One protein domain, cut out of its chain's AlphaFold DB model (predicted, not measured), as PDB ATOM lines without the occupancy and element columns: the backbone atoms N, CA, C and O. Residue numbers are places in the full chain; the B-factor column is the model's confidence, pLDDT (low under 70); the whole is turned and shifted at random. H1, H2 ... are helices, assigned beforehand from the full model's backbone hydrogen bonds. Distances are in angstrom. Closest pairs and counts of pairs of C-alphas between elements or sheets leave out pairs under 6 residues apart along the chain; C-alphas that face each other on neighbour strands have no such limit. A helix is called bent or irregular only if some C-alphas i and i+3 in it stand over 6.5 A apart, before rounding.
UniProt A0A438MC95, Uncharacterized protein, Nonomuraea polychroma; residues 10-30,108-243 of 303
ATOM      1  N   ARG A  10     229.607 260.462 250.936       90.44
ATOM      2  CA  ARG A  10     229.247 261.384 249.852       90.44
ATOM      3  C   ARG A  10     229.004 262.790 250.386       90.44
ATOM      4  O   ARG A  10     229.431 263.749 249.746       90.44
ATOM      5  N   GLU A  11     228.323 262.901 251.520       93.00
ATOM      6  CA  GLU A  11     228.052 264.179 252.174       93.00
ATOM      7  C   GLU A  11     229.340 264.786 252.710       93.00
ATOM      8  O   GLU A  11     229.629 265.919 252.356       93.00
ATOM      9  N   ALA A  12     230.193 264.016 253.390       91.12
ATOM     10  CA  ALA A  12     231.507 264.479 253.839       91.12
ATOM     11  C   ALA A  12     232.366 265.021 252.680       91.12
ATOM     12  O   ALA A  12     232.935 266.107 252.771       91.12
ATOM     13  N   ALA A  13     232.400 264.325 251.535       90.06
ATOM     14  CA  ALA A  13     233.116 264.793 250.344       90.06
ATOM     15  C   ALA A  13     232.487 266.044 249.697       90.06
ATOM     16  O   ALA A  13     233.174 266.809 249.016       90.06
ATOM     17  N   LYS A  14     231.170 266.237 249.828       91.06
ATOM     18  CA  LYS A  14     230.482 267.452 249.366       91.06
ATOM     19  C   LYS A  14     230.770 268.614 250.318       91.06
ATOM     20  O   LYS A  14     231.169 269.669 249.837       91.06
ATOM     21  N   SER A  15     230.642 268.396 251.624       91.06
ATOM     22  CA  SER A  15     230.930 269.377 252.669       91.06
ATOM     23  C   SER A  15     232.370 269.865 252.588       91.06
ATOM     24  O   SER A  15     232.574 271.067 252.513       91.06
ATOM     25  N   LEU A  16     233.357 268.971 252.448       90.31
ATOM     26  CA  LEU A  16     234.764 269.368 252.303       90.31
ATOM     27  C   LEU A  16     235.020 270.227 251.054       90.31
ATOM     28  O   LEU A  16     235.771 271.195 251.106       90.31
ATOM     29  N   ARG A  17     234.370 269.920 249.925       87.56
ATOM     30  CA  ARG A  17     234.483 270.756 248.717       87.56
ATOM     31  C   ARG A  17     233.827 272.118 248.897       87.56
ATOM     32  O   ARG A  17     234.378 273.108 248.430       87.56
ATOM     33  N   ASN A  18     232.664 272.162 249.538       88.50
ATOM     34  CA  ASN A  18     231.950 273.407 249.791       88.50
ATOM     35  C   ASN A  18     232.710 274.295 250.776       88.50
ATOM     36  O   ASN A  18     232.896 275.462 250.472       88.50
ATOM     37  N   TRP A  19     233.208 273.724 251.871       89.25
ATOM     38  CA  TRP A  19     234.035 274.409 252.863       89.25
ATOM     39  C   TRP A  19     235.290 275.017 252.227       89.25
ATOM     40  O   TRP A  19     235.604 276.189 252.415       89.25
ATOM     41  N   ARG A  20     235.974 274.258 251.362       84.38
ATOM     42  CA  ARG A  20     237.139 274.788 250.645       84.38
ATOM     43  C   ARG A  20     236.753 275.916 249.688       84.38
ATOM     44  O   ARG A  20     237.458 276.915 249.603       84.38
ATOM     45  N   LYS A  21     235.633 275.781 248.970       82.56
ATOM     46  CA  LYS A  21     235.127 276.846 248.092       82.56
ATOM     47  C   LYS A  21     234.755 278.099 248.870       82.56
ATOM     48  O   LYS A  21     235.138 279.172 248.435       82.56
ATOM     49  N   SER A  22     234.064 277.991 250.004       80.12
ATOM     50  CA  SER A  22     233.725 279.162 250.820       80.12
ATOM     51  C   SER A  22     234.977 279.861 251.342       80.12
ATOM     52  O   SER A  22     235.041 281.084 251.284       80.12
ATOM     53  N   ASN A  23     236.005 279.106 251.735       73.56
ATOM     54  CA  ASN A  23     237.251 279.682 252.246       73.56
ATOM     55  C   ASN A  23     238.198 280.199 251.146       73.56
ATOM     56  O   ASN A  23     238.955 281.132 251.390       73.56
ATOM     57  N   THR A  24     238.143 279.647 249.927       67.31
ATOM     58  CA  THR A  24     239.017 280.058 248.804       67.31
ATOM     59  C   THR A  24     238.362 281.101 247.887       67.31
ATOM     60  O   THR A  24     239.009 282.052 247.460       67.31
ATOM     61  N   GLU A  25     237.079 280.939 247.542       55.50
ATOM     62  CA  GLU A  25     236.380 281.789 246.562       55.50
ATOM     63  C   GLU A  25     235.867 283.103 247.165       55.50
ATOM     64  O   GLU A  25     235.597 284.039 246.405       55.50
ATOM     65  N   ALA A  26     235.784 283.221 248.498       52.28
ATOM     66  CA  ALA A  26     235.403 284.468 249.164       52.28
ATOM     67  C   ALA A  26     236.270 285.667 248.728       52.28
ATOM     68  O   ALA A  26     235.799 286.799 248.769       52.28
ATOM     69  N   ASP A  27     237.490 285.455 248.233       51.81
ATOM     70  CA  ASP A  27     238.406 286.547 247.884       51.81
ATOM     71  C   ASP A  27     238.258 287.083 246.439       51.81
ATOM     72  O   ASP A  27     238.825 288.119 246.112       51.81
ATOM     73  N   THR A  28     237.496 286.426 245.546       47.59
ATOM     74  CA  THR A  28     237.604 286.685 244.081       47.59
ATOM     75  C   THR A  28     236.413 287.370 243.405       47.59
ATOM     76  O   THR A  28     236.503 287.711 242.226       47.59
ATOM     77  N   ARG A  29     235.291 287.603 244.099       52.16
ATOM     78  CA  ARG A  29     234.108 288.264 243.509       52.16
ATOM     79  C   ARG A  29     233.738 289.537 244.269       52.16
ATOM     80  O   ARG A  29     233.430 289.469 245.454       52.16
ATOM     81  N   GLY A  30     233.682 290.666 243.556       63.91
ATOM     82  CA  GLY A  30     232.832 291.810 243.917       63.91
ATOM     83  C   GLY A  30     233.510 293.155 244.195       63.91
ATOM     84  O   GLY A  30     232.795 294.147 244.234       63.91
ATOM     85  N   ALA A 108     234.832 285.606 265.829       93.44
ATOM     86  CA  ALA A 108     233.547 285.045 265.416       93.44
ATOM     87  C   ALA A 108     233.624 284.380 264.028       93.44
ATOM     88  O   ALA A 108     233.149 283.259 263.868       93.44
ATOM     89  N   GLU A 109     234.285 285.020 263.057       91.75
ATOM     90  CA  GLU A 109     234.518 284.440 261.723       91.75
ATOM     91  C   GLU A 109     235.336 283.142 261.793       91.75
ATOM     92  O   GLU A 109     235.003 282.150 261.146       91.75
ATOM     93  N   LEU A 110     236.419 283.135 262.578       93.19
ATOM     94  CA  LEU A 110     237.267 281.956 262.752       93.19
ATOM     95  C   LEU A 110     236.510 280.827 263.460       93.19
ATOM     96  O   LEU A 110     236.629 279.670 263.061       93.19
ATOM     97  N   ASP A 111     235.716 281.152 264.483       94.69
ATOM     98  CA  ASP A 111     234.863 280.197 265.192       94.69
ATOM     99  C   ASP A 111     233.831 279.555 264.259       94.69
ATOM    100  O   ASP A 111     233.656 278.335 264.302       94.69
ATOM    101  N   GLU A 112     233.197 280.339 263.386       93.38
ATOM    102  CA  GLU A 112     232.262 279.845 262.369       93.38
ATOM    103  C   GLU A 112     232.965 278.920 261.362       93.38
ATOM    104  O   GLU A 112     232.542 277.781 261.161       93.38
ATOM    105  N   GLN A 113     234.102 279.345 260.802       92.50
ATOM    106  CA  GLN A 113     234.860 278.550 259.825       92.50
ATOM    107  C   GLN A 113     235.378 277.226 260.409       92.50
ATOM    108  O   GLN A 113     235.386 276.195 259.722       92.50
ATOM    109  N   ILE A 114     235.799 277.236 261.678       93.50
ATOM    110  CA  ILE A 114     236.197 276.032 262.416       93.50
ATOM    111  C   ILE A 114     234.971 275.165 262.718       93.50
ATOM    112  O   ILE A 114     235.047 273.942 262.578       93.50
ATOM    113  N   ALA A 115     233.837 275.755 263.105       92.44
ATOM    114  CA  ALA A 115     232.599 275.020 263.348       92.44
ATOM    115  C   ALA A 115     232.120 274.284 262.089       92.44
ATOM    116  O   ALA A 115     231.787 273.100 262.179       92.44
ATOM    117  N   ASP A 116     232.197 274.917 260.918       91.69
ATOM    118  CA  ASP A 116     231.861 274.302 259.629       91.69
ATOM    119  C   ASP A 116     232.784 273.130 259.254       91.69
ATOM    120  O   ASP A 116     232.387 272.217 258.522       91.69
ATOM    121  N   ALA A 117     234.017 273.115 259.772       92.12
ATOM    122  CA  ALA A 117     234.955 272.013 259.577       92.12
ATOM    123  C   ALA A 117     234.639 270.796 260.469       92.12
ATOM    124  O   ALA A 117     234.947 269.658 260.090       92.12
ATOM    125  N   ARG A 118     233.999 270.997 261.635       90.81
ATOM    126  CA  ARG A 118     233.767 269.941 262.645       90.81
ATOM    127  C   ARG A 118     233.044 268.700 262.110       90.81
ATOM    128  O   ARG A 118     233.509 267.601 262.408       90.81
ATOM    129  N   PRO A 119     231.991 268.798 261.277       90.88
ATOM    130  CA  PRO A 119     231.314 267.613 260.740       90.88
ATOM    131  C   PRO A 119     232.199 266.739 259.834       90.88
ATOM    132  O   PRO A 119     231.935 265.549 259.654       90.88
ATOM    133  N   ILE A 120     233.253 267.311 259.241       91.50
ATOM    134  CA  ILE A 120     234.171 266.610 258.331       91.50
ATOM    135  C   ILE A 120     235.260 265.869 259.119       91.50
ATOM    136  O   ILE A 120     235.722 264.806 258.702       91.50
ATOM    137  N   LEU A 121     235.657 266.395 260.277       90.62
ATOM    138  CA  LEU A 121     236.782 265.905 261.068       90.62
ATOM    139  C   LEU A 121     236.739 264.403 261.425       90.62
ATOM    140  O   LEU A 121     237.748 263.724 261.197       90.62
ATOM    141  N   PRO A 122     235.601 263.812 261.851       91.81
ATOM    142  CA  PRO A 122     235.513 262.370 262.095       91.81
ATOM    143  C   PRO A 122     235.861 261.512 260.870       91.81
ATOM    144  O   PRO A 122     236.337 260.383 261.010       91.81
ATOM    145  N   TRP A 123     235.646 262.036 259.658       91.56
ATOM    146  CA  TRP A 123     236.013 261.365 258.411       91.56
ATOM    147  C   TRP A 123     237.503 261.467 258.083       91.56
ATOM    148  O   TRP A 123     238.009 260.640 257.323       91.56
ATOM    149  N   CYS A 124     238.205 262.451 258.638       88.88
ATOM    150  CA  CYS A 124     239.637 262.652 258.439       88.88
ATOM    151  C   CYS A 124     240.475 261.862 259.448       88.88
ATOM    152  O   CYS A 124     241.551 261.373 259.101       88.88
ATOM    153  N   TRP A 125     239.986 261.702 260.676       87.44
ATOM    154  CA  TRP A 125     240.746 261.089 261.764       87.44
ATOM    155  C   TRP A 125     240.779 259.564 261.711       87.44
ATOM    156  O   TRP A 125     241.836 258.962 261.906       87.44
ATOM    157  N   ASP A 126     239.645 258.930 261.411       87.75
ATOM    158  CA  ASP A 126     239.571 257.478 261.263       87.75
ATOM    159  C   ASP A 126     240.201 257.046 259.932       87.75
ATOM    160  O   ASP A 126     239.804 257.494 258.855       87.75
ATOM    161  N   GLN A 127     241.171 256.133 259.983       84.25
ATOM    162  CA  GLN A 127     241.908 255.692 258.797       84.25
ATOM    163  C   GLN A 127     240.998 255.084 257.716       84.25
ATOM    164  O   GLN A 127     241.220 255.286 256.514       84.25
ATOM    165  N   ARG A 128     239.970 254.321 258.103       86.62
ATOM    166  CA  ARG A 128     239.059 253.664 257.159       86.62
ATOM    167  C   ARG A 128     238.150 254.695 256.494       86.62
ATOM    168  O   ARG A 128     238.024 254.664 255.265       86.62
ATOM    169  N   ARG A 129     237.568 255.616 257.266       88.75
ATOM    170  CA  ARG A 129     236.752 256.738 256.773       88.75
ATOM    171  C   ARG A 129     237.589 257.665 255.890       88.75
ATOM    172  O   ARG A 129     237.168 257.962 254.773       88.75
ATOM    173  N   ARG A 130     238.826 257.976 256.285       87.00
ATOM    174  CA  ARG A 130     239.779 258.795 255.518       87.00
ATOM    175  C   ARG A 130     240.061 258.206 254.141       87.00
ATOM    176  O   ARG A 130     239.987 258.908 253.133       87.00
ATOM    177  N   ARG A 131     240.320 256.895 254.062       82.69
ATOM    178  CA  ARG A 131     240.507 256.185 252.780       82.69
ATOM    179  C   ARG A 131     239.248 256.220 251.910       82.69
ATOM    180  O   ARG A 131     239.360 256.341 250.691       82.69
ATOM    181  N   GLN A 132     238.057 256.105 252.499       86.88
ATOM    182  CA  GLN A 132     236.795 256.208 251.757       86.88
ATOM    183  C   GLN A 132     236.558 257.626 251.226       86.88
ATOM    184  O   GLN A 132     236.234 257.781 250.046       86.88
ATOM    185  N   LEU A 133     236.769 258.642 252.064       87.31
ATOM    186  CA  LEU A 133     236.653 260.054 251.710       87.31
ATOM    187  C   LEU A 133     237.624 260.418 250.580       87.31
ATOM    188  O   LEU A 133     237.210 260.946 249.550       87.31
ATOM    189  N   SER A 134     238.889 260.016 250.708       82.56
ATOM    190  CA  SER A 134     239.911 260.137 249.664       82.56
ATOM    191  C   SER A 134     239.432 259.542 248.329       82.56
ATOM    192  O   SER A 134     239.371 260.241 247.317       82.56
ATOM    193  N   ARG A 135     238.962 258.290 248.299       81.75
ATOM    194  CA  ARG A 135     238.452 257.677 247.054       81.75
ATOM    195  C   ARG A 135     237.308 258.465 246.408       81.75
ATOM    196  O   ARG A 135     237.201 258.469 245.186       81.75
ATOM    197  N   ARG A 136     236.460 259.126 247.202       84.56
ATOM    198  CA  ARG A 136     235.343 259.948 246.706       84.56
ATOM    199  C   ARG A 136     235.783 261.302 246.149       84.56
ATOM    200  O   ARG A 136     235.097 261.823 245.274       84.56
ATOM    201  N   LEU A 137     236.898 261.850 246.628       79.81
ATOM    202  CA  LEU A 137     237.468 263.120 246.162       79.81
ATOM    203  C   LEU A 137     238.315 262.957 244.887       79.81
ATOM    204  O   LEU A 137     238.425 263.896 244.100       79.81
ATOM    205  N   ALA A 138     238.847 261.754 244.642       69.56
ATOM    206  CA  ALA A 138     239.727 261.469 243.508       69.56
ATOM    207  C   ALA A 138     239.166 261.863 242.120       69.56
ATOM    208  O   ALA A 138     239.918 262.455 241.350       69.56
ATOM    209  N   PRO A 139     237.892 261.594 241.755       62.16
ATOM    210  CA  PRO A 139     237.404 261.851 240.394       62.16
ATOM    211  C   PRO A 139     237.462 263.323 239.957       62.16
ATOM    212  O   PRO A 139     237.579 263.596 238.768       62.16
ATOM    213  N   SER A 140     237.409 264.279 240.893       56.41
ATOM    214  CA  SER A 140     237.455 265.717 240.576       56.41
ATOM    215  C   SER A 140     238.844 266.256 240.208       56.41
ATOM    216  O   SER A 140     238.931 267.349 239.661       56.41
ATOM    217  N   GLU A 141     239.929 265.530 240.480       50.66
ATOM    218  CA  GLU A 141     241.310 266.037 240.299       50.66
ATOM    219  C   GLU A 141     241.968 265.553 239.015       50.66
ATOM    220  O   GLU A 141     242.947 266.135 238.545       50.66
ATOM    221  N   TRP A 142     241.406 264.504 238.414       50.25
ATOM    222  CA  TRP A 142     241.896 263.926 237.165       50.25
ATOM    223  C   TRP A 142     241.751 264.889 235.981       50.25
ATOM    224  O   TRP A 142     242.424 264.710 234.972       50.25
ATOM    225  N   LEU A 143     240.908 265.919 236.110       45.91
ATOM    226  CA  LEU A 143     240.666 266.923 235.075       45.91
ATOM    227  C   LEU A 143     241.625 268.127 235.136       45.91
ATOM    228  O   LEU A 143     241.732 268.838 234.146       45.91
ATOM    229  N   PHE A 144     242.330 268.357 236.253       42.94
ATOM    230  CA  PHE A 144     243.071 269.613 236.485       42.94
ATOM    231  C   PHE A 144     244.561 269.452 236.811       42.94
ATOM    232  O   PHE A 144     245.270 270.451 236.890       42.94
ATOM    233  N   THR A 145     245.067 268.227 236.975       41.38
ATOM    234  CA  THR A 145     246.480 267.998 237.329       41.38
ATOM    235  C   THR A 145     247.150 267.041 236.340       41.38
ATOM    236  O   THR A 145     246.698 265.901 236.211       41.38
ATOM    237  N   PRO A 146     248.229 267.448 235.638       38.00
ATOM    238  CA  PRO A 146     248.934 266.566 234.717       38.00
ATOM    239  C   PRO A 146     249.642 265.447 235.493       38.00
ATOM    240  O   PRO A 146     250.646 265.662 236.160       38.00
ATOM    241  N   TYR A 147     249.067 264.245 235.411       44.25
ATOM    242  CA  TYR A 147     249.618 262.919 235.715       44.25
ATOM    243  C   TYR A 147     251.030 262.852 236.343       44.25
ATOM    244  O   TYR A 147     251.991 262.377 235.731       44.25
ATOM    245  N   THR A 148     251.134 263.142 237.639       38.19
ATOM    246  CA  THR A 148     252.160 262.558 238.513       38.19
ATOM    247  C   THR A 148     251.487 261.645 239.538       38.19
ATOM    248  O   THR A 148     250.884 262.035 240.526       38.19
ATOM    249  N   CYS A 149     251.527 260.361 239.189       39.06
ATOM    250  CA  CYS A 149     251.251 259.166 239.978       39.06
ATOM    251  C   CYS A 149     250.952 259.360 241.489       39.06
ATOM    252  O   CYS A 149     251.849 259.648 242.274       39.06
ATOM    253  N   THR A 150     249.741 258.936 241.888       41.88
ATOM    254  CA  THR A 150     249.317 258.371 243.198       41.88
ATOM    255  C   THR A 150     248.761 259.247 244.335       41.88
ATOM    256  O   THR A 150     248.457 258.676 245.381       41.88
ATOM    257  N   SER A 151     248.521 260.550 244.186       47.22
ATOM    258  CA  SER A 151     248.176 261.366 245.372       47.22
ATOM    259  C   SER A 151     247.074 262.408 245.225       47.22
ATOM    260  O   SER A 151     246.857 263.110 246.205       47.22
ATOM    261  N   GLY A 152     246.328 262.464 244.109       50.25
ATOM    262  CA  GLY A 152     245.244 263.445 243.925       50.25
ATOM    263  C   GLY A 152     244.375 263.558 245.177       50.25
ATOM    264  O   GLY A 152     244.464 264.522 245.910       50.25
ATOM    265  N   SER A 153     243.640 262.508 245.539       53.78
ATOM    266  CA  SER A 153     242.697 262.611 246.667       53.78
ATOM    267  C   SER A 153     243.292 262.917 248.050       53.78
ATOM    268  O   SER A 153     242.551 263.263 248.972       53.78
ATOM    269  N   ARG A 154     244.610 262.751 248.225       67.88
ATOM    270  CA  ARG A 154     245.317 263.148 249.452       67.88
ATOM    271  C   ARG A 154     245.562 264.657 249.487       67.88
ATOM    272  O   ARG A 154     245.750 265.186 250.569       67.88
ATOM    273  N   HIS A 155     245.517 265.332 248.343       74.12
ATOM    274  CA  HIS A 155     245.692 266.771 248.184       74.12
ATOM    275  C   HIS A 155     244.568 267.560 248.856       74.12
ATOM    276  O   HIS A 155     244.848 268.453 249.644       74.12
ATOM    277  N   TYR A 156     243.305 267.179 248.634       79.19
ATOM    278  CA  TYR A 156     242.174 267.793 249.340       79.19
ATOM    279  C   TYR A 156     242.253 267.619 250.855       79.19
ATOM    280  O   TYR A 156     241.972 268.560 251.585       79.19
ATOM    281  N   LEU A 157     242.623 266.426 251.329       85.00
ATOM    282  CA  LEU A 157     242.756 266.167 252.765       85.00
ATOM    283  C   LEU A 157     243.950 266.906 253.371       85.00
ATOM    284  O   LEU A 157     243.854 267.368 254.500       85.00
ATOM    285  N   TYR A 158     245.050 267.004 252.622       85.31
ATOM    286  CA  TYR A 158     246.220 267.795 252.980       85.31
ATOM    287  C   TYR A 158     245.845 269.264 253.156       85.31
ATOM    288  O   TYR A 158     245.949 269.773 254.264       85.31
ATOM    289  N   PHE A 159     245.291 269.898 252.118       86.00
ATOM    290  CA  PHE A 159     244.878 271.298 252.206       86.00
ATOM    291  C   PHE A 159     243.830 271.531 253.279       86.00
ATOM    292  O   PHE A 159     243.948 272.496 254.010       86.00
ATOM    293  N   PHE A 160     242.854 270.634 253.430       90.00
ATOM    294  CA  PHE A 160     241.875 270.752 254.505       90.00
ATOM    295  C   PHE A 160     242.543 270.766 255.890       90.00
ATOM    296  O   PHE A 160     242.189 271.586 256.728       90.00
ATOM    297  N   GLY A 161     243.522 269.887 256.132       91.81
ATOM    298  CA  GLY A 161     244.242 269.851 257.406       91.81
ATOM    299  C   GLY A 161     245.154 271.060 257.623       91.81
ATOM    300  O   GLY A 161     245.193 271.582 258.735       91.81
ATOM    301  N   THR A 162     245.839 271.529 256.579       91.19
ATOM    302  CA  THR A 162     246.661 272.752 256.610       91.19
ATOM    303  C   THR A 162     245.804 273.995 256.844       91.19
ATOM    304  O   THR A 162     246.030 274.711 257.809       91.19
ATOM    305  N   GLU A 163     244.758 274.206 256.039       92.12
ATOM    306  CA  GLU A 163     243.849 275.352 256.160       92.12
ATOM    307  C   GLU A 163     243.174 275.369 257.543       92.12
ATOM    308  O   GLU A 163     243.096 276.413 258.181       92.12
ATOM    309  N   LEU A 164     242.739 274.216 258.065       94.00
ATOM    310  CA  LEU A 164     242.181 274.155 259.419       94.00
ATOM    311  C   LEU A 164     243.228 274.432 260.506       94.00
ATOM    312  O   LEU A 164     242.908 275.064 261.514       94.00
ATOM    313  N   THR A 165     244.468 273.977 260.313       95.19
ATOM    314  CA  THR A 165     245.580 274.309 261.212       95.19
ATOM    315  C   THR A 165     245.798 275.817 261.251       95.19
ATOM    316  O   THR A 165     245.833 276.387 262.341       95.19
ATOM    317  N   ASP A 166     245.853 276.471 260.090       93.44
ATOM    318  CA  ASP A 166     246.004 277.922 259.982       93.44
ATOM    319  C   ASP A 166     244.879 278.663 260.714       93.44
ATOM    320  O   ASP A 166     245.157 279.571 261.499       93.44
ATOM    321  N   LEU A 167     243.624 278.230 260.546       94.00
ATOM    322  CA  LEU A 167     242.474 278.816 261.245       94.00
ATOM    323  C   LEU A 167     242.582 278.682 262.767       94.00
ATOM    324  O   LEU A 167     242.351 279.649 263.491       94.00
ATOM    325  N   ILE A 168     242.953 277.501 263.271       95.12
ATOM    326  CA  ILE A 168     243.111 277.251 264.712       95.12
ATOM    327  C   ILE A 168     244.265 278.077 265.287       95.12
ATOM    328  O   ILE A 168     244.121 278.696 266.346       95.12
ATOM    329  N   VAL A 169     245.404 278.111 264.593       94.38
ATOM    330  CA  VAL A 169     246.577 278.893 264.998       94.38
ATOM    331  C   VAL A 169     246.234 280.377 265.007       94.38
ATOM    332  O   VAL A 169     246.539 281.071 265.976       94.38
ATOM    333  N   GLU A 170     245.580 280.872 263.958       93.69
ATOM    334  CA  GLU A 170     245.140 282.259 263.868       93.69
ATOM    335  C   GLU A 170     244.162 282.605 264.988       93.69
ATOM    336  O   GLU A 170     244.338 283.628 265.652       93.69
ATOM    337  N   ARG A 171     243.179 281.744 265.252       94.62
ATOM    338  CA  ARG A 171     242.222 281.937 266.338       94.62
ATOM    339  C   ARG A 171     242.938 282.065 267.676       94.62
ATOM    340  O   ARG A 171     242.749 283.065 268.364       94.62
ATOM    341  N   ALA A 172     243.800 281.108 268.021       94.00
ATOM    342  CA  ALA A 172     244.554 281.125 269.275       94.00
ATOM    343  C   ALA A 172     245.467 282.356 269.398       94.00
ATOM    344  O   ALA A 172     245.612 282.915 270.480       94.00
ATOM    345  N   ARG A 173     246.055 282.818 268.285       93.19
ATOM    346  CA  ARG A 173     246.847 284.058 268.243       93.19
ATOM    347  C   ARG A 173     245.999 285.318 268.379       93.19
ATOM    348  O   ARG A 173     246.509 286.333 268.835       93.19
ATOM    349  N   THR A 174     244.746 285.291 267.939       93.12
ATOM    350  CA  THR A 174     243.857 286.463 267.944       93.12
ATOM    351  C   THR A 174     243.250 286.696 269.327       93.12
ATOM    352  O   THR A 174     242.962 287.839 269.691       93.12
ATOM    353  N   VAL A 175     243.098 285.634 270.124       91.12
ATOM    354  CA  VAL A 175     242.653 285.742 271.516       91.12
ATOM    355  C   VAL A 175     243.689 286.508 272.343       91.12
ATOM    356  O   VAL A 175     244.869 286.180 272.363       91.12
ATOM    357  N   ALA A 176     243.230 287.560 273.024       79.19
ATOM    358  CA  ALA A 176     244.076 288.401 273.872       79.19
ATOM    359  C   ALA A 176     244.295 287.810 275.276       79.19
ATOM    360  O   ALA A 176     245.232 288.199 275.970       79.19
ATOM    361  N   GLU A 177     243.424 286.894 275.699       81.00
ATOM    362  CA  GLU A 177     243.442 286.303 277.033       81.00
ATOM    363  C   GLU A 177     244.248 284.994 277.080       81.00
ATOM    364  O   GLU A 177     244.257 284.232 276.110       81.00
ATOM    365  N   PRO A 178     244.898 284.678 278.215       75.88
ATOM    366  CA  PRO A 178     245.592 283.410 278.385       75.88
ATOM    367  C   PRO A 178     244.618 282.233 278.261       75.88
ATOM    368  O   PRO A 178     243.716 282.063 279.081       75.88
ATOM    369  N   GLN A 179     244.830 281.388 277.255       80.69
ATOM    370  CA  GLN A 179     244.051 280.167 277.071       80.69
ATOM    371  C   GLN A 179     244.696 278.989 277.807       80.69
ATOM    372  O   GLN A 179     245.919 278.902 277.936       80.69
ATOM    373  N   ARG A 180     243.861 278.066 278.290       84.69
ATOM    374  CA  ARG A 180     244.293 276.725 278.704       84.69
ATOM    375  C   ARG A 180     244.199 275.812 277.486       84.69
ATOM    376  O   ARG A 180     243.276 275.974 276.700       84.69
ATOM    377  N   GLY A 181     245.111 274.859 277.344       88.81
ATOM    378  CA  GLY A 181     245.059 273.900 276.244       88.81
ATOM    379  C   GLY A 181     246.435 273.415 275.821       88.81
ATOM    380  O   GLY A 181     247.430 273.651 276.509       88.81
ATOM    381  N   ARG A 182     246.490 272.736 274.675       92.12
ATOM    382  CA  ARG A 182     247.762 272.330 274.067       92.12
ATOM    383  C   ARG A 182     248.430 273.503 273.371       92.12
ATOM    384  O   ARG A 182     247.762 274.396 272.860       92.12
ATOM    385  N   SER A 183     249.755 273.489 273.291       93.88
ATOM    386  CA  SER A 183     250.485 274.530 272.569       93.88
ATOM    387  C   SER A 183     250.194 274.463 271.071       93.88
ATOM    388  O   SER A 183     250.412 273.426 270.443       93.88
ATOM    389  N   VAL A 184     249.820 275.591 270.457       94.25
ATOM    390  CA  VAL A 184     249.744 275.688 268.986       94.25
ATOM    391  C   VAL A 184     251.089 275.413 268.312       94.25
ATOM    392  O   VAL A 184     251.124 275.061 267.138       94.25
ATOM    393  N   GLY A 185     252.204 275.525 269.043       94.00
ATOM    394  CA  GLY A 185     253.520 275.125 268.547       94.00
ATOM    395  C   GLY A 185     253.594 273.637 268.197       94.00
ATOM    396  O   GLY A 185     254.244 273.285 267.215       94.00
ATOM    397  N   GLU A 186     252.891 272.767 268.932       94.88
ATOM    398  CA  GLU A 186     252.809 271.336 268.606       94.88
ATOM    399  C   GLU A 186     252.047 271.099 267.303       94.88
ATOM    400  O   GLU A 186     252.466 270.274 266.489       94.88
ATOM    401  N   LEU A 187     250.960 271.849 267.093       94.81
ATOM    402  CA  LEU A 187     250.149 271.776 265.881       94.81
ATOM    403  C   LEU A 187     250.945 272.231 264.656       94.81
ATOM    404  O   LEU A 187     251.056 271.482 263.688       94.81
ATOM    405  N   VAL A 188     251.583 273.403 264.742       94.62
ATOM    406  CA  VAL A 188     252.448 273.947 263.681       94.62
ATOM    407  C   VAL A 188     253.607 272.997 263.374       94.62
ATOM    408  O   VAL A 188     253.976 272.809 262.216       94.62
ATOM    409  N   GLN A 189     254.199 272.372 264.393       95.75
ATOM    410  CA  GLN A 189     255.281 271.412 264.189       95.75
ATOM    411  C   GLN A 189     254.793 270.148 263.462       95.75
ATOM    412  O   GLN A 189     255.447 269.704 262.518       95.75
ATOM    413  N   ALA A 190     253.649 269.585 263.858       94.25
ATOM    414  CA  ALA A 190     253.070 268.415 263.194       94.25
ATOM    415  C   ALA A 190     252.657 268.713 261.743       94.25
ATOM    416  O   ALA A 190     252.863 267.886 260.855       94.25
ATOM    417  N   GLU A 191     252.123 269.906 261.489       93.38
ATOM    418  CA  GLU A 191     251.769 270.376 260.152       93.38
ATOM    419  C   GLU A 191     253.016 270.524 259.270       93.38
ATOM    420  O   GLU A 191     253.061 269.968 258.173       93.38
ATOM    421  N   ARG A 192     254.087 271.153 259.774       91.56
ATOM    422  CA  ARG A 192     255.381 271.238 259.071       91.56
ATOM    423  C   ARG A 192     255.946 269.866 258.735       91.56
ATOM    424  O   ARG A 192     256.371 269.640 257.605       91.56
ATOM    425  N   GLU A 193     255.955 268.948 259.698       89.75
ATOM    426  CA  GLU A 193     256.407 267.570 259.491       89.75
ATOM    427  C   GLU A 193     255.616 266.865 258.383       89.75
ATOM    428  O   GLU A 193     256.205 266.142 257.576       89.75
ATOM    429  N   TRP A 194     254.303 267.089 258.316       86.56
ATOM    430  CA  TRP A 194     253.461 266.544 257.257       86.56
ATOM    431  C   TRP A 194     253.741 267.196 255.894       86.56
ATOM    432  O   TRP A 194     253.858 266.495 254.885       86.56
ATOM    433  N   THR A 195     253.922 268.517 255.870       84.88
ATOM    434  CA  THR A 195     254.236 269.314 254.674       84.88
ATOM    435  C   THR A 195     255.582 268.943 254.060       84.88
ATOM    436  O   THR A 195     255.667 268.758 252.844       84.88
ATOM    437  N   TYR A 196     256.635 268.778 254.866       80.81
ATOM    438  CA  TYR A 196     257.947 268.353 254.361       80.81
ATOM    439  C   TYR A 196     257.860 267.014 253.639       80.81
ATOM    440  O   TYR A 196     258.317 266.883 252.503       80.81
ATOM    441  N   LEU A 197     257.176 266.051 254.253       71.81
ATOM    442  CA  LEU A 197     256.990 264.747 253.642       71.81
ATOM    443  C   LEU A 197     256.136 264.834 252.362       71.81
ATOM    444  O   LEU A 197     256.349 264.071 251.417       71.81
ATOM    445  N   TRP A 198     255.188 265.779 252.292       74.81
ATOM    446  CA  TRP A 198     254.336 265.970 251.114       74.81
ATOM    447  C   TRP A 198     255.175 266.462 249.935       74.81
ATOM    448  O   TRP A 198     255.081 265.918 248.831       74.81
ATOM    449  N   LEU A 199     256.049 267.438 250.188       70.81
ATOM    450  CA  LEU A 199     256.969 268.001 249.199       70.81
ATOM    451  C   LEU A 199     257.989 266.969 248.698       70.81
ATOM    452  O   LEU A 199     258.233 266.895 247.490       70.81
ATOM    453  N   ASP A 200     258.548 266.144 249.583       66.62
ATOM    454  CA  ASP A 200     259.541 265.128 249.214       66.62
ATOM    455  C   ASP A 200     258.951 264.027 248.320       66.62
ATOM    456  O   ASP A 200     259.577 263.597 247.343       66.62
ATOM    457  N   ILE A 201     257.702 263.624 248.572       62.66
ATOM    458  CA  ILE A 201     256.998 262.640 247.738       62.66
ATOM    459  C   ILE A 201     256.648 263.218 246.360       62.66
ATOM    460  O   ILE A 201     256.704 262.494 245.366       62.66
ATOM    461  N   HIS A 202     256.318 264.509 246.257       60.09
ATOM    462  CA  HIS A 202     256.075 265.145 244.954       60.09
ATOM    463  C   HIS A 202     257.344 265.302 244.118       60.09
ATOM    464  O   HIS A 202     257.279 265.244 242.888       60.09
ATOM    465  N   ARG A 203     258.507 265.442 244.764       57.31
ATOM    466  CA  ARG A 203     259.811 265.495 244.084       57.31
ATOM    467  C   ARG A 203     260.234 264.143 243.512       57.31
ATOM    468  O   ARG A 203     260.886 264.095 242.469       57.31
ATOM    469  N   LEU A 204     259.841 263.040 244.145       57.41
ATOM    470  CA  LEU A 204     260.235 261.695 243.739       57.41
ATOM    471  C   LEU A 204     259.069 260.948 243.080       57.41
ATOM    472  O   LEU A 204     258.130 260.506 243.741       57.41
ATOM    473  N   LYS A 205     259.131 260.689 241.763       62.66
ATOM    474  CA  LYS A 205     258.090 259.869 241.114       62.66
ATOM    475  C   LYS A 205     258.088 258.490 241.782       62.66
ATOM    476  O   LYS A 205     259.046 257.740 241.636       62.66
ATOM    477  N   ARG A 206     257.001 258.085 242.448       60.19
ATOM    478  CA  ARG A 206     256.887 256.775 243.138       60.19
ATOM    479  C   ARG A 206     257.323 255.566 242.301       60.19
ATOM    480  O   ARG A 206     257.829 254.590 242.842       60.19
ATOM    481  N   ARG A 207     257.172 255.621 240.969       61.72
ATOM    482  CA  ARG A 207     257.696 254.593 240.045       61.72
ATOM    483  C   ARG A 207     259.229 254.528 240.035       61.72
ATOM    484  O   ARG A 207     259.774 253.436 239.953       61.72
ATOM    485  N   GLN A 208     259.900 255.673 240.112       65.75
ATOM    486  CA  GLN A 208     261.352 255.788 240.245       65.75
ATOM    487  C   GLN A 208     261.805 255.308 241.630       65.75
ATOM    488  O   GLN A 208     262.691 254.468 241.702       65.75
ATOM    489  N   VAL A 209     261.117 255.718 242.703       63.97
ATOM    490  CA  VAL A 209     261.394 255.251 244.078       63.97
ATOM    491  C   VAL A 209     261.238 253.736 244.198       63.97
ATOM    492  O   VAL A 209     262.138 253.060 244.676       63.97
ATOM    493  N   ARG A 210     260.141 253.166 243.684       64.31
ATOM    494  CA  ARG A 210     259.898 251.715 243.710       64.31
ATOM    495  C   ARG A 210     260.947 250.925 242.926       64.31
ATOM    496  O   ARG A 210     261.268 249.808 243.320       64.31
ATOM    497  N   ARG A 211     261.444 251.474 241.814       67.94
ATOM    498  CA  ARG A 211     262.508 250.851 241.011       67.94
ATOM    499  C   ARG A 211     263.881 250.965 241.679       67.94
ATOM    500  O   ARG A 211     264.657 250.034 241.546       67.94
ATOM    501  N   MET A 212     264.160 252.068 242.378       68.44
ATOM    502  CA  MET A 212     265.466 252.329 242.998       68.44
ATOM    503  C   MET A 212     265.612 251.748 244.411       68.44
ATOM    504  O   MET A 212     266.668 251.224 244.735       68.44
ATOM    505  N   LEU A 213     264.572 251.821 245.247       69.81
ATOM    506  CA  LEU A 213     264.630 251.466 246.675       69.81
ATOM    507  C   LEU A 213     263.887 250.160 247.020       69.81
ATOM    508  O   LEU A 213     263.936 249.678 248.151       69.81
ATOM    509  N   GLY A 214     263.174 249.570 246.056       74.94
ATOM    510  CA  GLY A 214     262.396 248.348 246.257       74.94
ATOM    511  C   GLY A 214     261.079 248.553 247.023       74.94
ATOM    512  O   GLY A 214     260.652 249.667 247.326       74.94
ATOM    513  N   ARG A 215     260.371 247.445 247.294       76.12
ATOM    514  CA  ARG A 215     259.029 247.462 247.913       76.12
ATOM    515  C   ARG A 215     259.053 247.857 249.395       76.12
ATOM    516  O   ARG A 215     258.097 248.467 249.856       76.12
ATOM    517  N   ARG A 216     260.122 247.506 250.117       79.88
ATOM    518  CA  ARG A 216     260.258 247.734 251.562       79.88
ATOM    519  C   ARG A 216     260.416 249.219 251.900       79.88
ATOM    520  O   ARG A 216     259.632 249.728 252.683       79.88
ATOM    521  N   ALA A 217     261.317 249.925 251.221       73.12
ATOM    522  CA  ALA A 217     261.507 251.362 251.426       73.12
ATOM    523  C   ALA A 217     260.253 252.186 251.081       73.12
ATOM    524  O   ALA A 217     259.946 253.174 251.734       73.12
ATOM    525  N   LEU A 218     259.486 251.765 250.067       72.38
ATOM    526  CA  LEU A 218     258.214 252.415 249.747       72.38
ATOM    527  C   LEU A 218     257.171 252.230 250.861       72.38
ATOM    528  O   LEU A 218     256.391 253.141 251.106       72.38
ATOM    529  N   GLN A 219     257.157 251.063 251.513       77.62
ATOM    530  CA  GLN A 219     256.280 250.803 252.652       77.62
ATOM    531  C   GLN A 219     256.676 251.661 253.858       77.62
ATOM    532  O   GLN A 219     255.806 252.274 254.455       77.62
ATOM    533  N   GLU A 220     257.974 251.776 254.152       80.88
ATOM    534  CA  GLU A 220     258.488 252.622 255.240       80.88
ATOM    535  C   GLU A 220     258.098 254.101 255.052       80.88
ATOM    536  O   GLU A 220     257.655 254.745 255.999       80.88
ATOM    537  N   ILE A 221     258.163 254.622 253.819       76.38
ATOM    538  CA  ILE A 221     257.690 255.981 253.487       76.38
ATOM    539  C   ILE A 221     256.172 256.116 253.686       76.38
ATOM    540  O   ILE A 221     255.697 257.141 254.173       76.38
ATOM    541  N   ASP A 222     255.395 255.106 253.290       76.19
ATOM    542  CA  ASP A 222     253.938 255.121 253.442       76.19
ATOM    543  C   ASP A 222     253.503 255.035 254.911       76.19
ATOM    544  O   ASP A 222     252.508 255.660 255.285       76.19
ATOM    545  N   ASP A 223     254.251 254.302 255.733       82.62
ATOM    546  CA  ASP A 223     254.010 254.178 257.168       82.62
ATOM    547  C   ASP A 223     254.387 255.480 257.904       82.62
ATOM    548  O   ASP A 223     253.584 255.973 258.698       82.62
ATOM    549  N   ASP A 224     255.531 256.103 257.579       82.62
ATOM    550  CA  ASP A 224     255.919 257.426 258.111       82.62
ATOM    551  C   ASP A 224     254.900 258.509 257.708       82.62
ATOM    552  O   ASP A 224     254.493 259.339 258.527       82.62
ATOM    553  N   TRP A 225     254.393 258.451 256.469       80.19
ATOM    554  CA  TRP A 225     253.303 259.314 256.006       80.19
ATOM    555  C   TRP A 225     252.054 259.176 256.860       80.19
ATOM    556  O   TRP A 225     251.478 260.174 257.306       80.19
ATOM    557  N   GLU A 226     251.616 257.941 257.077       82.19
ATOM    558  CA  GLU A 226     250.413 257.663 257.842       82.19
ATOM    559  C   GLU A 226     250.570 258.088 259.307       82.19
ATOM    560  O   GLU A 226     249.624 258.627 259.887       82.19
ATOM    561  N   GLN A 227     251.757 257.901 259.889       87.56
ATOM    562  CA  GLN A 227     252.066 258.305 261.257       87.56
ATOM    563  C   GLN A 227     251.990 259.826 261.425       87.56
ATOM    564  O   GLN A 227     251.272 260.304 262.307       87.56
ATOM    565  N   ARG A 228     252.669 260.599 260.567       88.38
ATOM    566  CA  ARG A 228     252.656 262.074 260.630       88.38
ATOM    567  C   ARG A 228     251.268 262.643 260.368       88.38
ATOM    568  O   ARG A 228     250.810 263.518 261.100       88.38
ATOM    569  N   GLN A 229     250.566 262.097 259.375       86.94
ATOM    570  CA  GLN A 229     249.189 262.481 259.087       86.94
ATOM    571  C   GLN A 229     248.267 262.193 260.282       86.94
ATOM    572  O   GLN A 229     247.444 263.033 260.638       86.94
ATOM    573  N   THR A 230     248.388 261.020 260.906       89.38
ATOM    574  CA  THR A 230     247.571 260.648 262.074       89.38
ATOM    575  C   THR A 230     247.874 261.548 263.267       89.38
ATOM    576  O   THR A 230     246.936 262.041 263.881       89.38
ATOM    577  N   ARG A 231     249.152 261.860 263.522       91.94
ATOM    578  CA  ARG A 231     249.561 262.810 264.567       91.94
ATOM    579  C   ARG A 231     248.889 264.173 264.398       91.94
ATOM    580  O   ARG A 231     248.348 264.692 265.369       91.94
ATOM    581  N   LEU A 232     248.907 264.750 263.192       92.62
ATOM    582  CA  LEU A 232     248.252 266.040 262.962       92.62
ATOM    583  C   LEU A 232     246.738 265.942 263.165       92.62
ATOM    584  O   LEU A 232     246.144 266.793 263.814       92.62
ATOM    585  N   TRP A 233     246.109 264.900 262.626       92.44
ATOM    586  CA  TRP A 233     244.675 264.696 262.793       92.44
ATOM    587  C   TRP A 233     244.268 264.526 264.251       92.44
ATOM    588  O   TRP A 233     243.246 265.077 264.642       92.44
ATOM    589  N   ASP A 234     245.055 263.802 265.044       92.31
ATOM    590  CA  ASP A 234     244.827 263.650 266.479       92.31
ATOM    591  C   ASP A 234     244.959 264.977 267.216       92.31
ATOM    592  O   ASP A 234     244.145 265.267 268.084       92.31
ATOM    593  N   LEU A 235     245.928 265.806 266.830       93.88
ATOM    594  CA  LEU A 235     246.044 267.164 267.344       93.88
ATOM    595  C   LEU A 235     244.804 267.988 266.979       93.88
ATOM    596  O   LEU A 235     244.174 268.537 267.869       93.88
ATOM    597  N   LEU A 236     244.367 267.984 265.718       92.75
ATOM    598  CA  LEU A 236     243.171 268.705 265.254       92.75
ATOM    599  C   LEU A 236     241.849 268.264 265.925       92.75
ATOM    600  O   LEU A 236     240.834 268.930 265.727       92.75
ATOM    601  N   LYS A 237     241.835 267.165 266.702       88.44
ATOM    602  CA  LYS A 237     240.708 266.780 267.582       88.44
ATOM    603  C   LYS A 237     240.535 267.690 268.772       88.44
ATOM    604  O   LYS A 237     239.421 267.827 269.273       88.44
ATOM    605  N   GLU A 238     241.640 268.233 269.250       85.81
ATOM    606  CA  GLU A 238     241.670 269.035 270.452       85.81
ATOM    607  C   GLU A 238     240.906 270.339 270.216       85.81
ATOM    608  O   GLU A 238     241.042 270.998 269.180       85.81
ATOM    609  N   THR A 239     240.076 270.699 271.188       80.44
ATOM    610  CA  THR A 239     239.211 271.882 271.126       80.44
ATOM    611  C   THR A 239     239.886 273.129 271.672       80.44
ATOM    612  O   THR A 239     239.536 274.237 271.271       80.44
ATOM    613  N   ASP A 240     240.865 272.938 272.556       88.56
ATOM    614  CA  ASP A 240     241.479 274.003 273.335       88.56
ATOM    615  C   ASP A 240     242.969 274.119 273.018       88.56
ATOM    616  O   ASP A 240     243.775 273.209 273.251       88.56
ATOM    617  N   TRP A 241     243.325 275.287 272.495       93.19
ATOM    618  CA  TRP A 241     244.658 275.614 272.024       93.19
ATOM    619  C   TRP A 241     245.189 276.830 272.759       93.19
ATOM    620  O   TRP A 241     244.459 277.770 273.041       93.19
ATOM    621  N   GLN A 242     246.479 276.811 273.056       93.38
ATOM    622  CA  GLN A 242     247.179 277.874 273.749       93.38
ATOM    623  C   GLN A 242     248.266 278.448 272.847       93.38
ATOM    624  O   GLN A 242     249.117 277.724 272.321       93.38
ATOM    625  N   TYR A 243     248.280 279.772 272.737       92.69
ATOM    626  CA  TYR A 243     249.379 280.531 272.163       92.69
ATOM    627  C   TYR A 243     250.033 281.391 273.248       92.69
ATOM    628  O   TYR A 243     249.353 282.087 273.994       92.69
TER     629      TYR A 243
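Overview. This is residues 10 to 30 and 108 to 243 of the 303 residues of an uncharacterized protein of Nonomuraea polychroma (UniProt A0A438MC95). Three long helices, H5, H6 and H7, fold back on one another in two successive helical hairpins along the long axis, and H5 lies near the middle of the whole. H2 packs on another side of H5, H4 stands steeply at the first residues of H5, H1 packs on H4, and little H3 joins H4 to the later part of H7. Residues 211 to 216 of H7, near its kink, stick out, as do residues 25 to 30, of which residue 25 belongs to H1. The printed part has 157 residues with seven named helices, H1 to H7 in that order, and no named strand: the class is all helix. It is compact, with a radius of gyration of the C-alphas of 16.8 A and spans of 54 by 36 by 28 A.

Along the chain. H1, residues 10 to 25, begins with C-alpha 10 at (229.247, 261.384, 249.852) and is 21.9 A long. H2 is residues 108 to 117, 14.3 A, and H3 is residues 121 to 125, 6.3 A. H4, residues 127 to 140, is 21.3 A long and only just irregular: C-alphas 136 and 139 are 6.9 A apart. H5, residues 152 to 174, is 33.3 A long and begins at (245.244, 263.445, 243.925). H6, residues 184 to 203, is 28.7 A long. H7, residues 206 to 235, is 28.5 A long and ends at (246.044, 267.164, 267.344); it is irregular, with C-alphas 212 and 215 9.4 A apart, and has a kink of 129 degrees near residue 213.

Arrangement. H4 and H5 are the hubs, touching three helices each. They touch at a steep tilt of 69 degrees, only just short of perpendicular, with C-alphas 138 and 153 closest at 4.5 A. H5 touches H2 at a shallow tilt of 29 degrees, opposite ways, closest at C-alphas 110 and 171, 6.1 A. H5 and H6 form a helical hairpin at 26 degrees, closest at C-alphas 169 and 184, 6.0 A. H6 and H7 form another at 18 degrees, with C-alphas 190 and 232 5.4 A apart. H3 touches H7 at C-alphas 125 and 233, 5.4 A, and touches H4 only at the corner, closest at C-alphas 124 and 130, 4.8 A. H1 touches H4 at C-alphas 13 and 133, 6.1 A, and only just touches H2, with 3 pairs of C-alphas within 8 A, closest at C-alphas 19 and 116, 7.1 A. H1 is apart from H6 and H7. Each O i to N i+4 pair is within hydrogen-bond range in H1, H2, H3 and H6, against 8 of 10 in H4, 17 of 19 in H5 and 22 of 26 in H7.

Size, cuts and confidence. The C-alphas of Glu 177 and Arg 211 are the two farthest apart, 54.0 A. Residues 31 to 107 are not printed, and C-alphas 30 and 108 are 22.5 A apart across the cut. The link from H4 to H5 is long, 11 residues. Residues 182 to 183 pair in parallel with residues 241 to 242. The mean pLDDT of the printed part is 79.9, and residues 24 to 30, 138 to 154 and 200 to 213 are under 70.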